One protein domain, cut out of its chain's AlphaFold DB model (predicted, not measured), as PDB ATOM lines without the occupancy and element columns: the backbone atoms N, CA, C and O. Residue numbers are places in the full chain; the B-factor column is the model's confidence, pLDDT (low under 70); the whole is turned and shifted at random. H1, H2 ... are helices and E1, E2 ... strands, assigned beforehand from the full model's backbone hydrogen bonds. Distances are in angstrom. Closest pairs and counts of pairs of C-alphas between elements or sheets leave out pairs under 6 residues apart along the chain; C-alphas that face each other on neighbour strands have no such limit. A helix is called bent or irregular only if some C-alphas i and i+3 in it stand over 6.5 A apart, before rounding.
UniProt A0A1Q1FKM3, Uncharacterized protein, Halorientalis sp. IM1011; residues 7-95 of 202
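Overview. This is residues 7 to 95 of the 202 residues of an uncharacterized protein of Halorientalis sp. IM1011 (UniProt A0A1Q1FKM3). Two helical hairpins, H1 with H2 and H3 with H4, make two layers set crosswise, with H2 nearest the middle. A small strand hairpin, E1 with E2, sits at one end of the long axis, beside H2 and the end of H4. The 89 printed residues hold H1 H2 H3 H4 E1 E2 in that order, mostly helix, with one antiparallel sheet, E1 - E2. The whole is compact, radius of gyration of the C-alphas 12.5 A, with an elongated outline of 38 by 25 by 19 A.

Arrangement. Start with H1, residues 7 to 18, which touches H2, residues 21 to 30, with residues 8 to 12 alone; their closest C-alphas, of Ala 8 and Ile 28, are 6.2 A apart. This hairpin has a shallow tilt of 15 degrees, opposite ways. H3, residues 40 to 51, and H4, residues 60 to 70, touch at Ala 47 and Ala 60, closest C-alphas 4.8 A, at a steep tilt of 41 degrees. H2 and H4 only just touch, with 3 pairs of C-alphas within 8 A, closest Thr 21 and Phe 63 at 6.7 A, about perpendicular at 86 degrees. In the hairpin of E1, residues 82 to 84, and E2, residues 89 to 91, look for N 83 and O 91, 2.8 A apart. Every O i to N i+4 pair is within hydrogen-bond range in H2, H3 and H4; in H1, 6 of 8 are.

Along the chain. Find C-alpha 7 at (-26.671, 49.952, -24.580); H1 runs 18.3 A from there, irregular, with C-alphas 14 and 17 9.2 A apart. H2 is 14.2 A long, H3 16.4 A and H4 15.5 A. E2 ends at C-alpha 91, (-34.251, 41.280, -40.348).

Size, cuts and confidence. The C-alphas farthest apart, of Arg 54 and Glu 76, are 39.0 A apart. The link from H4 to E1 is long, and the printed part has no cut. No printed residue is under 70 in pLDDT.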
ATOM      1  N   ASP A   7     -26.459  48.681 -23.879       88.62
ATOM      2  CA  ASP A   7     -26.671  49.952 -24.580       88.62
ATOM      3  C   ASP A   7     -27.971  49.930 -25.392       88.62
ATOM      4  O   ASP A   7     -28.746  50.882 -25.319       88.62
ATOM      5  N   ALA A   8     -28.271  48.813 -26.070       90.12
ATOM      6  CA  ALA A   8     -29.536  48.653 -26.787       90.12
ATOM      7  C   ALA A   8     -30.727  48.763 -25.825       90.12
ATOM      8  O   ALA A   8     -31.655  49.531 -26.057       90.12
ATOM      9  N   VAL A   9     -30.681  48.045 -24.697       90.62
ATOM     10  CA  VAL A   9     -31.738  48.099 -23.672       90.62
ATOM     11  C   VAL A   9     -31.890  49.515 -23.105       90.62
ATOM     12  O   VAL A   9     -33.009  49.974 -22.875       90.62
ATOM     13  N   ALA A  10     -30.784  50.223 -22.875       89.56
ATOM     14  CA  ALA A  10     -30.813  51.596 -22.386       89.56
ATOM     15  C   ALA A  10     -31.444  52.563 -23.401       89.56
ATOM     16  O   ALA A  10     -32.224  53.428 -22.999       89.56
ATOM     17  N   GLU A  11     -31.141  52.404 -24.690       89.81
ATOM     18  CA  GLU A  11     -31.692  53.231 -25.766       89.81
ATOM     19  C   GLU A  11     -33.189  52.961 -25.974       89.81
ATOM     20  O   GLU A  11     -33.972  53.908 -25.964       89.81
ATOM     21  N   ILE A  12     -33.615  51.692 -25.985       90.44
ATOM     22  CA  ILE A  12     -35.038  51.297 -26.050       90.44
ATOM     23  C   ILE A  12     -35.842  51.955 -24.924       90.44
ATOM     24  O   ILE A  12     -36.914  52.521 -25.133       90.44
ATOM     25  N   LYS A  13     -35.300  51.941 -23.702       87.81
ATOM     26  CA  LYS A  13     -35.938  52.599 -22.554       87.81
ATOM     27  C   LYS A  13     -35.983  54.117 -22.690       87.81
ATOM     28  O   LYS A  13     -36.889  54.743 -22.143       87.81
ATOM     29  N   HIS A  14     -34.977  54.710 -23.328       86.06
ATOM     30  CA  HIS A  14     -34.909  56.151 -23.526       86.06
ATOM     31  C   HIS A  14     -35.943  56.630 -24.547       86.06
ATOM     32  O   HIS A  14     -36.598  57.644 -24.302       86.06
ATOM     33  N   GLU A  15     -36.110  55.897 -25.648       81.88
ATOM     34  CA  GLU A  15     -37.088  56.210 -26.696       81.88
ATOM     35  C   GLU A  15     -38.525  55.842 -26.290       81.88
ATOM     36  O   GLU A  15     -39.477  56.527 -26.667       81.88
ATOM     37  N   GLY A  16     -38.687  54.852 -25.408       75.12
ATOM     38  CA  GLY A  16     -39.915  54.622 -24.652       75.12
ATOM     39  C   GLY A  16     -41.045  53.953 -25.442       75.12
ATOM     40  O   GLY A  16     -40.833  53.274 -26.440       75.12
ATOM     41  N   GLU A  17     -42.280  54.112 -24.953       70.75
ATOM     42  CA  GLU A  17     -43.490  53.425 -25.455       70.75
ATOM     43  C   GLU A  17     -43.926  53.848 -26.873       70.75
ATOM     44  O   GLU A  17     -44.870  53.278 -27.415       70.75
ATOM     45  N   SER A  18     -43.292  54.862 -27.475       79.56
ATOM     46  CA  SER A  18     -43.610  55.306 -28.840       79.56
ATOM     47  C   SER A  18     -42.912  54.508 -29.938       79.56
ATOM     48  O   SER A  18     -43.260  54.700 -31.100       79.56
ATOM     49  N   MET A  19     -41.940  53.655 -29.596       87.00
ATOM     50  CA  MET A  19     -41.269  52.807 -30.582       87.00
ATOM     51  C   MET A  19     -42.240  51.786 -31.170       87.00
ATOM     52  O   MET A  19     -42.973  51.108 -30.446       87.00
ATOM     53  N   THR A  20     -42.216  51.649 -32.490       90.75
ATOM     54  CA  THR A  20     -42.894  50.551 -33.176       90.75
ATOM     55  C   THR A  20     -42.092  49.251 -33.050       90.75
ATOM     56  O   THR A  20     -40.924  49.246 -32.656       90.75
ATOM     57  N   THR A  21     -42.706  48.122 -33.415       92.88
ATOM     58  CA  THR A  21     -42.009  46.827 -33.506       92.88
ATOM     59  C   THR A  21     -40.816  46.891 -34.464       92.88
ATOM     60  O   THR A  21     -39.776  46.306 -34.168       92.88
ATOM     61  N   ILE A  22     -40.949  47.622 -35.578       92.81
ATOM     62  CA  ILE A  22     -39.888  47.797 -36.580       92.81
ATOM     63  C   ILE A  22     -38.745  48.643 -36.015       92.81
ATOM     64  O   ILE A  22     -37.588  48.243 -36.133       92.81
ATOM     65  N   ASP A  23     -39.047  49.752 -35.329       92.19
ATOM     66  CA  ASP A  23     -38.022  50.586 -34.680       92.19
ATOM     67  C   ASP A  23     -37.222  49.770 -33.658       92.19
ATOM     68  O   ASP A  23     -35.994  49.837 -33.597       92.19
ATOM     69  N   LEU A  24     -37.929  48.962 -32.860       93.19
ATOM     70  CA  LEU A  24     -37.322  48.122 -31.837       93.19
ATOM     71  C   LEU A  24     -36.407  47.059 -32.455       93.19
ATOM     72  O   LEU A  24     -35.280  46.892 -31.988       93.19
ATOM     73  N   LEU A  25     -36.849  46.371 -33.513       94.69
ATOM     74  CA  LEU A  25     -36.002  45.396 -34.205       94.69
ATOM     75  C   LEU A  25     -34.799  46.053 -34.877       94.69
ATOM     76  O   LEU A  25     -33.694  45.544 -34.730       94.69
ATOM     77  N   THR A  26     -34.996  47.192 -35.544       93.50
ATOM     78  CA  THR A  26     -33.918  47.961 -36.185       93.50
ATOM     79  C   THR A  26     -32.831  48.300 -35.170       93.50
ATOM     80  O   THR A  26     -31.641  48.101 -35.416       93.50
ATOM     81  N   LEU A  27     -33.239  48.770 -33.987       93.00
ATOM     82  CA  LEU A  27     -32.325  49.090 -32.901       93.00
ATOM     83  C   LEU A  27     -31.600  47.836 -32.406       93.00
ATOM     84  O   LEU A  27     -30.375  47.861 -32.290       93.00
ATOM     85  N   ILE A  28     -32.313  46.739 -32.134       94.31
ATOM     86  CA  ILE A  28     -31.684  45.496 -31.668       94.31
ATOM     87  C   ILE A  28     -30.683  44.979 -32.707       94.31
ATOM     88  O   ILE A  28     -29.538  44.716 -32.353       94.31
ATOM     89  N   GLU A  29     -31.071  44.886 -33.977       94.69
ATOM     90  CA  GLU A  29     -30.238  44.360 -35.065       94.69
ATOM     91  C   GLU A  29     -28.954  45.177 -35.239       94.69
ATOM     92  O   GLU A  29     -27.863  44.616 -35.312       94.69
ATOM     93  N   ARG A  30     -29.044  46.507 -35.146       92.06
ATOM     94  CA  ARG A  30     -27.882  47.411 -35.160       92.06
ATOM     95  C   ARG A  30     -26.863  47.120 -34.050       92.06
ATOM     96  O   ARG A  30     -25.678  47.413 -34.200       92.06
ATOM     97  N   HIS A  31     -27.305  46.586 -32.913       91.56
ATOM     98  CA  HIS A  31     -26.422  46.196 -31.812       91.56
ATOM     99  C   HIS A  31     -25.904  44.753 -31.919       91.56
ATOM    100  O   HIS A  31     -25.133  44.345 -31.048       91.56
ATOM    101  N   HIS A  32     -26.278  44.020 -32.975       90.44
ATOM    102  CA  HIS A  32     -25.814  42.665 -33.295       90.44
ATOM    103  C   HIS A  32     -25.208  42.587 -34.717       90.44
ATOM    104  O   HIS A  32     -25.693  41.837 -35.568       90.44
ATOM    105  N   PRO A  33     -24.138  43.357 -35.013       87.12
ATOM    106  CA  PRO A  33     -23.578  43.470 -36.361       87.12
ATOM    107  C   PRO A  33     -22.789  42.233 -36.816       87.12
ATOM    108  O   PRO A  33     -22.281  42.205 -37.935       87.12
ATOM    109  N   GLU A  34     -22.608  41.210 -35.975       85.94
ATOM    110  CA  GLU A  34     -21.795  40.044 -36.343       85.94
ATOM    111  C   GLU A  34     -22.435  39.153 -37.419       85.94
ATOM    112  O   GLU A  34     -21.823  38.170 -37.848       85.94
ATOM    113  N   THR A  35     -23.690  39.416 -37.791       86.44
ATOM    114  CA  THR A  35     -24.559  38.390 -38.360       86.44
ATOM    115  C   THR A  35     -25.800  39.036 -39.011       86.44
ATOM    116  O   THR A  35     -26.310  40.003 -38.461       86.44
ATOM    117  N   ASP A  36     -26.297  38.541 -40.158       91.56
ATOM    118  CA  ASP A  36     -27.462  39.145 -40.854       91.56
ATOM    119  C   ASP A  36     -28.777  38.834 -40.145       91.56
ATOM    120  O   ASP A  36     -29.167  37.663 -40.048       91.56
ATOM    121  N   GLY A  37     -29.472  39.859 -39.660       93.06
ATOM    122  CA  GLY A  37     -30.680  39.682 -38.868       93.06
ATOM    123  C   GLY A  37     -30.432  39.102 -37.478       93.06
ATOM    124  O   GLY A  37     -29.311  38.960 -36.989       93.06
ATOM    125  N   LEU A  38     -31.534  38.740 -36.838       95.12
ATOM    126  CA  LEU A  38     -31.611  38.245 -35.474       95.12
ATOM    127  C   LEU A  38     -32.261  36.867 -35.468       95.12
ATOM    128  O   LEU A  38     -33.288  36.643 -36.107       95.12
ATOM    129  N   ASP A  39     -31.691  35.931 -34.721       94.94
ATOM    130  CA  ASP A  39     -32.371  34.672 -34.430       94.94
ATOM    131  C   ASP A  39     -33.476  34.861 -33.379       94.94
ATOM    132  O   ASP A  39     -33.486  35.811 -32.588       94.94
ATOM    133  N   ARG A  40     -34.421  33.916 -33.353       93.19
ATOM    134  CA  ARG A  40     -35.563  33.970 -32.435       93.19
ATOM    135  C   ARG A  40     -35.151  33.932 -30.961       93.19
ATOM    136  O   ARG A  40     -35.761  34.643 -30.168       93.19
ATOM    137  N   GLU A  41     -34.113  33.165 -30.607       94.50
ATOM    138  CA  GLU A  41     -33.598  33.094 -29.226       94.50
ATOM    139  C   GLU A  41     -33.140  34.485 -28.761       94.50
ATOM    140  O   GLU A  41     -33.399  34.882 -27.624       94.50
ATOM    141  N   THR A  42     -32.514  35.258 -29.652       95.12
ATOM    142  CA  THR A  42     -32.082  36.630 -29.374       95.12
ATOM    143  C   THR A  42     -33.259  37.569 -29.130       95.12
ATOM    144  O   THR A  42     -33.261  38.294 -28.133       95.12
ATOM    145  N   LEU A  43     -34.289  37.526 -29.977       94.62
ATOM    146  CA  LEU A  43     -35.492  38.349 -29.802       94.62
ATOM    147  C   LEU A  43     -36.243  38.024 -28.506       94.62
ATOM    148  O   LEU A  43     -36.645  38.936 -27.783       94.62
ATOM    149  N   GLU A  44     -36.394  36.740 -28.185       95.44
ATOM    150  CA  GLU A  44     -37.015  36.283 -26.937       95.44
ATOM    151  C   GLU A  44     -36.226  36.770 -25.716       95.44
ATOM    152  O   GLU A  44     -36.811  37.300 -24.772       95.44
ATOM    153  N   ALA A  45     -34.895  36.695 -25.768       95.69
ATOM    154  CA  ALA A  45     -34.041  37.176 -24.690       95.69
ATOM    155  C   ALA A  45     -34.152  38.698 -24.474       95.69
ATOM    156  O   ALA A  45     -34.151  39.148 -23.326       95.69
ATOM    157  N   TYR A  46     -34.286  39.500 -25.539       94.50
ATOM    158  CA  TYR A  46     -34.593  40.932 -25.405       94.50
ATOM    159  C   TYR A  46     -35.982  41.169 -24.818       94.50
ATOM    160  O   TYR A  46     -36.125  42.009 -23.929       94.50
ATOM    161  N   ALA A  47     -36.988  40.428 -25.281       93.94
ATOM    162  CA  ALA A  47     -38.360  40.578 -24.816       93.94
ATOM    163  C   ALA A  47     -38.482  40.285 -23.312       93.94
ATOM    164  O   ALA A  47     -39.030  41.101 -22.567       93.94
ATOM    165  N   ASP A  48     -37.891  39.178 -22.853       94.19
ATOM    166  CA  ASP A  48     -37.818  38.818 -21.436       94.19
ATOM    167  C   ASP A  48     -37.087  39.901 -20.634       94.19
ATOM    168  O   ASP A  48     -37.602  40.410 -19.634       94.19
ATOM    169  N   ARG A  49     -35.910  40.323 -21.110       92.75
ATOM    170  CA  ARG A  49     -35.086  41.330 -20.432       92.75
ATOM    171  C   ARG A  49     -35.812  42.664 -20.266       92.75
ATOM    172  O   ARG A  49     -35.636  43.307 -19.227       92.75
ATOM    173  N   LEU A  50     -36.578  43.091 -21.270       91.06
ATOM    174  CA  LEU A  50     -37.370  44.322 -21.241       91.06
ATOM    175  C   LEU A  50     -38.605  44.182 -20.342       91.06
ATOM    176  O   LEU A  50     -38.931  45.128 -19.629       91.06
ATOM    177  N   ALA A  51     -39.254  43.015 -20.303       90.56
ATOM    178  CA  ALA A  51     -40.385  42.756 -19.405       90.56
ATOM    179  C   ALA A  51     -39.987  42.738 -17.916       90.56
ATOM    180  O   ALA A  51     -40.806  43.019 -17.038       90.56
ATOM    181  N   GLU A  52     -38.723  42.435 -17.609       90.25
ATOM    182  CA  GLU A  52     -38.182  42.497 -16.246       90.25
ATOM    183  C   GLU A  52     -37.894  43.934 -15.755       90.25
ATOM    184  O   GLU A  52     -37.671  44.154 -14.555       90.25
ATOM    185  N   GLU A  53     -37.901  44.934 -16.642       85.50
ATOM    186  CA  GLU A  53     -37.603  46.325 -16.294       85.50
ATOM    187  C   GLU A  53     -38.752  46.978 -15.517       85.50
ATOM    188  O   GLU A  53     -39.848  47.207 -16.011       85.50
ATOM    189  N   ARG A  54     -38.493  47.346 -14.259       72.06
ATOM    190  CA  ARG A  54     -39.547  47.830 -13.347       72.06
ATOM    191  C   ARG A  54     -40.109  49.207 -13.700       72.06
ATOM    192  O   ARG A  54     -41.212  49.528 -13.265       72.06
ATOM    193  N   ASP A  55     -39.335  50.008 -14.421       78.94
ATOM    194  CA  ASP A  55     -39.674  51.379 -14.806       78.94
ATOM    195  C   ASP A  55     -40.179  51.469 -16.260       78.94
ATOM    196  O   ASP A  55     -40.375  52.570 -16.770       78.94
ATOM    197  N   TYR A  56     -40.384  50.327 -16.929       76.31
ATOM    198  CA  TYR A  56     -40.784  50.243 -18.333       76.31
ATOM    199  C   TYR A  56     -41.860  49.164 -18.505       76.31
ATOM    200  O   TYR A  56     -41.622  47.986 -18.264       76.31
ATOM    201  N   ALA A  57     -43.079  49.566 -18.870       81.38
ATOM    202  CA  ALA A  57     -44.195  48.639 -19.037       81.38
ATOM    203  C   ALA A  57     -44.122  47.965 -20.416       81.38
ATOM    204  O   ALA A  57     -44.814  48.367 -21.345       81.38
ATOM    205  N   PHE A  58     -43.262  46.954 -20.547       88.38
ATOM    206  CA  PHE A  58     -43.107  46.188 -21.780       88.38
ATOM    207  C   PHE A  58     -43.939  44.903 -21.762       88.38
ATOM    208  O   PHE A  58     -43.878  44.131 -20.804       88.38
ATOM    209  N   ASP A  59     -44.688  44.659 -22.836       90.50
ATOM    210  CA  ASP A  59     -45.477  43.440 -23.022       90.50
ATOM    211  C   ASP A  59     -44.760  42.504 -24.010       90.50
ATOM    212  O   ASP A  59     -44.880  42.641 -25.229       90.50
ATOM    213  N   ALA A  60     -43.969  41.573 -23.467       92.44
ATOM    214  CA  ALA A  60     -43.147  40.653 -24.255       92.44
ATOM    215  C   ALA A  60     -43.973  39.767 -25.200       92.44
ATOM    216  O   ALA A  60     -43.576  39.555 -26.344       92.44
ATOM    217  N   GLU A  61     -45.130  39.277 -24.746       94.19
ATOM    218  CA  GLU A  61     -46.005  38.425 -25.559       94.19
ATOM    219  C   GLU A  61     -46.576  39.201 -26.753       94.19
ATOM    220  O   GLU A  61     -46.562  38.702 -27.880       94.19
ATOM    221  N   SER A  62     -47.025  40.440 -26.530       93.12
ATOM    222  CA  SER A  62     -47.545  41.305 -27.594       93.12
ATOM    223  C   SER A  62     -46.463  41.684 -28.602       93.12
ATOM    224  O   SER A  62     -46.731  41.680 -29.802       93.12
ATOM    225  N   PHE A  63     -45.239  41.967 -28.143       93.50
ATOM    226  CA  PHE A  63     -44.106  42.236 -29.030       93.50
ATOM    227  C   PHE A  63     -43.776  41.032 -29.918       93.50
ATOM    228  O   PHE A  63     -43.721  41.174 -31.138       93.50
ATOM    229  N   LEU A  64     -43.608  39.841 -29.333       95.56
ATOM    230  CA  LEU A  64     -43.287  38.633 -30.099       95.56
ATOM    231  C   LEU A  64     -44.403  38.274 -31.092       95.56
ATOM    232  O   LEU A  64     -44.104  37.899 -32.223       95.56
ATOM    233  N   SER A  65     -45.674  38.459 -30.715       96.19
ATOM    234  CA  SER A  65     -46.801  38.297 -31.644       96.19
ATOM    235  C   SER A  65     -46.736  39.296 -32.798       96.19
ATOM    236  O   SER A  65     -46.931  38.904 -33.942       96.19
ATOM    237  N   ALA A  66     -46.431  40.568 -32.523       95.38
ATOM    238  CA  ALA A  66     -46.317  41.588 -33.562       95.38
ATOM    239  C   ALA A  66     -45.163  41.302 -34.537       95.38
ATOM    240  O   ALA A  66     -45.293  41.574 -35.728       95.38
ATOM    241  N   VAL A  67     -44.057  40.727 -34.048       96.06
ATOM    242  CA  VAL A  67     -42.970  40.232 -34.904       96.06
ATOM    243  C   VAL A  67     -43.478  39.132 -35.833       96.06
ATOM    244  O   VAL A  67     -43.230  39.196 -37.032       96.06
ATOM    245  N   ASP A  68     -44.209  38.147 -35.307       96.25
ATOM    246  CA  ASP A  68     -44.750  37.050 -36.115       96.25
ATOM    247  C   ASP A  68     -45.777  37.529 -37.153       96.25
ATOM    248  O   ASP A  68     -45.786  37.027 -38.278       96.25
ATOM    249  N   ASP A  69     -46.613  38.509 -36.799       96.50
ATOM    250  CA  ASP A  69     -47.625  39.091 -37.688       96.50
ATOM    251  C   ASP A  69     -47.011  39.913 -38.838       96.50
ATOM    252  O   ASP A  69     -47.562  39.929 -39.940       96.50
ATOM    253  N   ALA A  70     -45.874  40.577 -38.604       95.81
ATOM    254  CA  ALA A  70     -45.162  41.368 -39.614       95.81
ATOM    255  C   ALA A  70     -44.222  40.529 -40.502       95.81
ATOM    256  O   ALA A  70     -43.686  41.036 -41.489       95.81
ATOM    257  N   LEU A  71     -43.996  39.256 -40.163       96.56
ATOM    258  CA  LEU A  71     -42.983  38.419 -40.799       96.56
ATOM    259  C   LEU A  71     -43.418  37.906 -42.182       96.56
ATOM    260  O   LEU A  71     -44.425  37.208 -42.325       96.56
ATOM    261  N   THR A  72     -42.601  38.173 -43.197       96.12
ATOM    262  CA  THR A  72     -42.835  37.833 -44.602       96.12
ATOM    263  C   THR A  72     -41.673  37.047 -45.217       96.12
ATOM    264  O   THR A  72     -40.535  37.099 -44.748       96.12
ATOM    265  N   ASP A  73     -41.982  36.311 -46.287       92.81
ATOM    266  CA  ASP A  73     -41.017  35.583 -47.130       92.81
ATOM    267  C   ASP A  73     -40.822  36.261 -48.501       92.81
ATOM    268  O   ASP A  73     -40.190  35.695 -49.396       92.81
ATOM    269  N   THR A  74     -41.428  37.437 -48.717       92.56
ATOM    270  CA  THR A  74     -41.180  38.212 -49.938       92.56
ATOM    271  C   THR A  74     -39.784  38.823 -49.906       92.56
ATOM    272  O   THR A  74     -39.185  38.995 -48.850       92.56
ATOM    273  N   ASN A  75     -39.283  39.174 -51.082       87.00
ATOM    274  CA  ASN A  75     -38.039  39.915 -51.236       87.00
ATOM    275  C   ASN A  75     -38.286  41.357 -51.726       87.00
ATOM    276  O   ASN A  75     -37.347  42.075 -52.050       87.00
ATOM    277  N   GLU A  76     -39.557  41.757 -51.824       90.31
ATOM    278  CA  GLU A  76     -39.981  43.130 -52.103       90.31
ATOM    279  C   GLU A  76     -39.976  43.936 -50.803       90.31
ATOM    280  O   GLU A  76     -40.496  43.464 -49.794       90.31
ATOM    281  N   PHE A  77     -39.380  45.127 -50.832       93.75
ATOM    282  CA  PHE A  77     -39.296  45.994 -49.662       93.75
ATOM    283  C   PHE A  77     -40.636  46.684 -49.362       93.75
ATOM    284  O   PHE A  77     -41.339  47.138 -50.262       93.75
ATOM    285  N   ASP A  78     -40.945  46.767 -48.075       92.94
ATOM    286  CA  ASP A  78     -42.070  47.442 -47.435       92.94
ATOM    287  C   ASP A  78     -41.632  47.794 -46.004       92.94
ATOM    288  O   ASP A  78     -41.078  46.940 -45.300       92.94
ATOM    289  N   ASP A  79     -41.851  49.044 -45.587       87.62
ATOM    290  CA  ASP A  79     -41.398  49.575 -44.294       87.62
ATOM    291  C   ASP A  79     -42.171  49.012 -43.087       87.62
ATOM    292  O   ASP A  79     -41.735  49.151 -41.944       87.62
ATOM    293  N   GLY A  80     -43.300  48.341 -43.328       91.31
ATOM    294  CA  GLY A  80     -44.131  47.716 -42.304       91.31
ATOM    295  C   GLY A  80     -43.884  46.221 -42.101       91.31
ATOM    296  O   GLY A  80     -44.578  45.613 -41.279       91.31
ATOM    297  N   LEU A  81     -42.949  45.610 -42.837       95.38
ATOM    298  CA  LEU A  81     -42.703  44.167 -42.818       95.38
ATOM    299  C   LEU A  81     -41.334  43.798 -42.234       95.38
ATOM    300  O   LEU A  81     -40.379  44.566 -42.255       95.38
ATOM    301  N   LEU A  82     -41.253  42.564 -41.738       96.88
ATOM    302  CA  LEU A  82     -40.024  41.911 -41.293       96.88
ATOM    303  C   LEU A  82     -39.716  40.738 -42.212       96.88
ATOM    304  O   LEU A  82     -40.617  39.995 -42.584       96.88
ATOM    305  N   TYR A  83     -38.452  40.508 -42.532       97.31
ATOM    306  CA  TYR A  83     -38.053  39.535 -43.545       97.31
ATOM    307  C   TYR A  83     -37.418  38.314 -42.904       97.31
ATOM    308  O   TYR A  83     -36.495  38.436 -42.093       97.31
ATOM    309  N   ARG A  84     -37.882  37.120 -43.293       96.12
ATOM    310  CA  ARG A  84     -37.129  35.895 -43.009       96.12
ATOM    311  C   ARG A  84     -35.890  35.847 -43.882       96.12
ATOM    312  O   ARG A  84     -35.966  35.944 -45.104       96.12
ATOM    313  N   LEU A  85     -34.765  35.630 -43.228       94.06
ATOM    314  CA  LEU A  85     -33.496  35.325 -43.855       94.06
ATOM    315  C   LEU A  85     -33.236  33.813 -43.795       94.06
ATOM    316  O   LEU A  85     -34.006  33.037 -43.217       94.06
ATOM    317  N   GLY A  86     -32.116  33.389 -44.380       87.81
ATOM    318  CA  GLY A  86     -31.576  32.053 -44.140       87.81
ATOM    319  C   GLY A  86     -31.373  31.771 -42.645       87.81
ATOM    320  O   GLY A  86     -31.251  32.690 -41.837       87.81
ATOM    321  N   ASP A  87     -31.343  30.487 -42.282       86.00
ATOM    322  CA  ASP A  87     -31.076  30.024 -40.909       86.00
ATOM    323  C   ASP A  87     -32.091  30.512 -39.849       86.00
ATOM    324  O   ASP A  87     -31.734  30.703 -38.686       86.00
ATOM    325  N   ASP A  88     -33.363  30.687 -40.240       88.62
ATOM    326  CA  ASP A  88     -34.471  31.102 -39.356       88.62
ATOM    327  C   ASP A  88     -34.228  32.461 -38.664       88.62
ATOM    328  O   ASP A  88     -34.679  32.705 -37.539       88.62
ATOM    329  N   ARG A  89     -33.509  33.361 -39.342       95.06
ATOM    330  CA  ARG A  89     -33.219  34.712 -38.847       95.06
ATOM    331  C   ARG A  89     -34.211  35.727 -39.399       95.06
ATOM    332  O   ARG A  89     -34.849  35.500 -40.425       95.06
ATOM    333  N   ILE A  90     -34.358  36.834 -38.688       96.81
ATOM    334  CA  ILE A  90     -35.339  37.881 -38.959       96.81
ATOM    335  C   ILE A  90     -34.596  39.205 -39.074       96.81
ATOM    336  O   ILE A  90     -33.826  39.543 -38.180       96.81
ATOM    337  N   SER A  91     -34.830  39.950 -40.148       96.50
ATOM    338  CA  SER A  91     -34.251  41.280 -40.348       96.50
ATOM    339  C   SER A  91     -35.320  42.286 -40.741       96.50
ATOM    340  O   SER A  91     -36.366  41.923 -41.282       96.50
ATOM    341  N   VAL A  92     -35.047  43.562 -40.483       96.25
ATOM    342  CA  VAL A  92     -35.858  44.672 -41.003       96.25
ATOM    343  C   VAL A  92     -35.627  44.928 -42.498       96.25
ATOM    344  O   VAL A  92     -36.412  45.636 -43.119       96.25
ATOM    345  N   TYR A  93     -34.596  44.315 -43.099       95.94
ATOM    346  CA  TYR A  93     -34.308  44.411 -44.532       95.94
ATOM    347  C   TYR A  93     -34.338  43.035 -45.231       95.94
ATOM    348  O   TYR A  93     -33.958  42.029 -44.623       95.94
ATOM    349  N   PRO A  94     -34.762  42.964 -46.512       95.75
ATOM    350  CA  PRO A  94     -34.798  41.717 -47.277       95.75
ATOM    351  C   PRO A  94     -33.428  41.048 -47.429       95.75
ATOM    352  O   PRO A  94     -32.394  41.717 -47.474       95.75
ATOM    353  N   GLN A  95     -33.415  39.725 -47.634       94.81
ATOM    354  CA  GLN A  95     -32.171  38.972 -47.834       94.81
ATOM    355  C   GLN A  95     -31.337  39.504 -49.006       94.81
ATOM    356  O   GLN A  95     -30.116  39.587 -48.888       94.81
TER     357      GLN A  95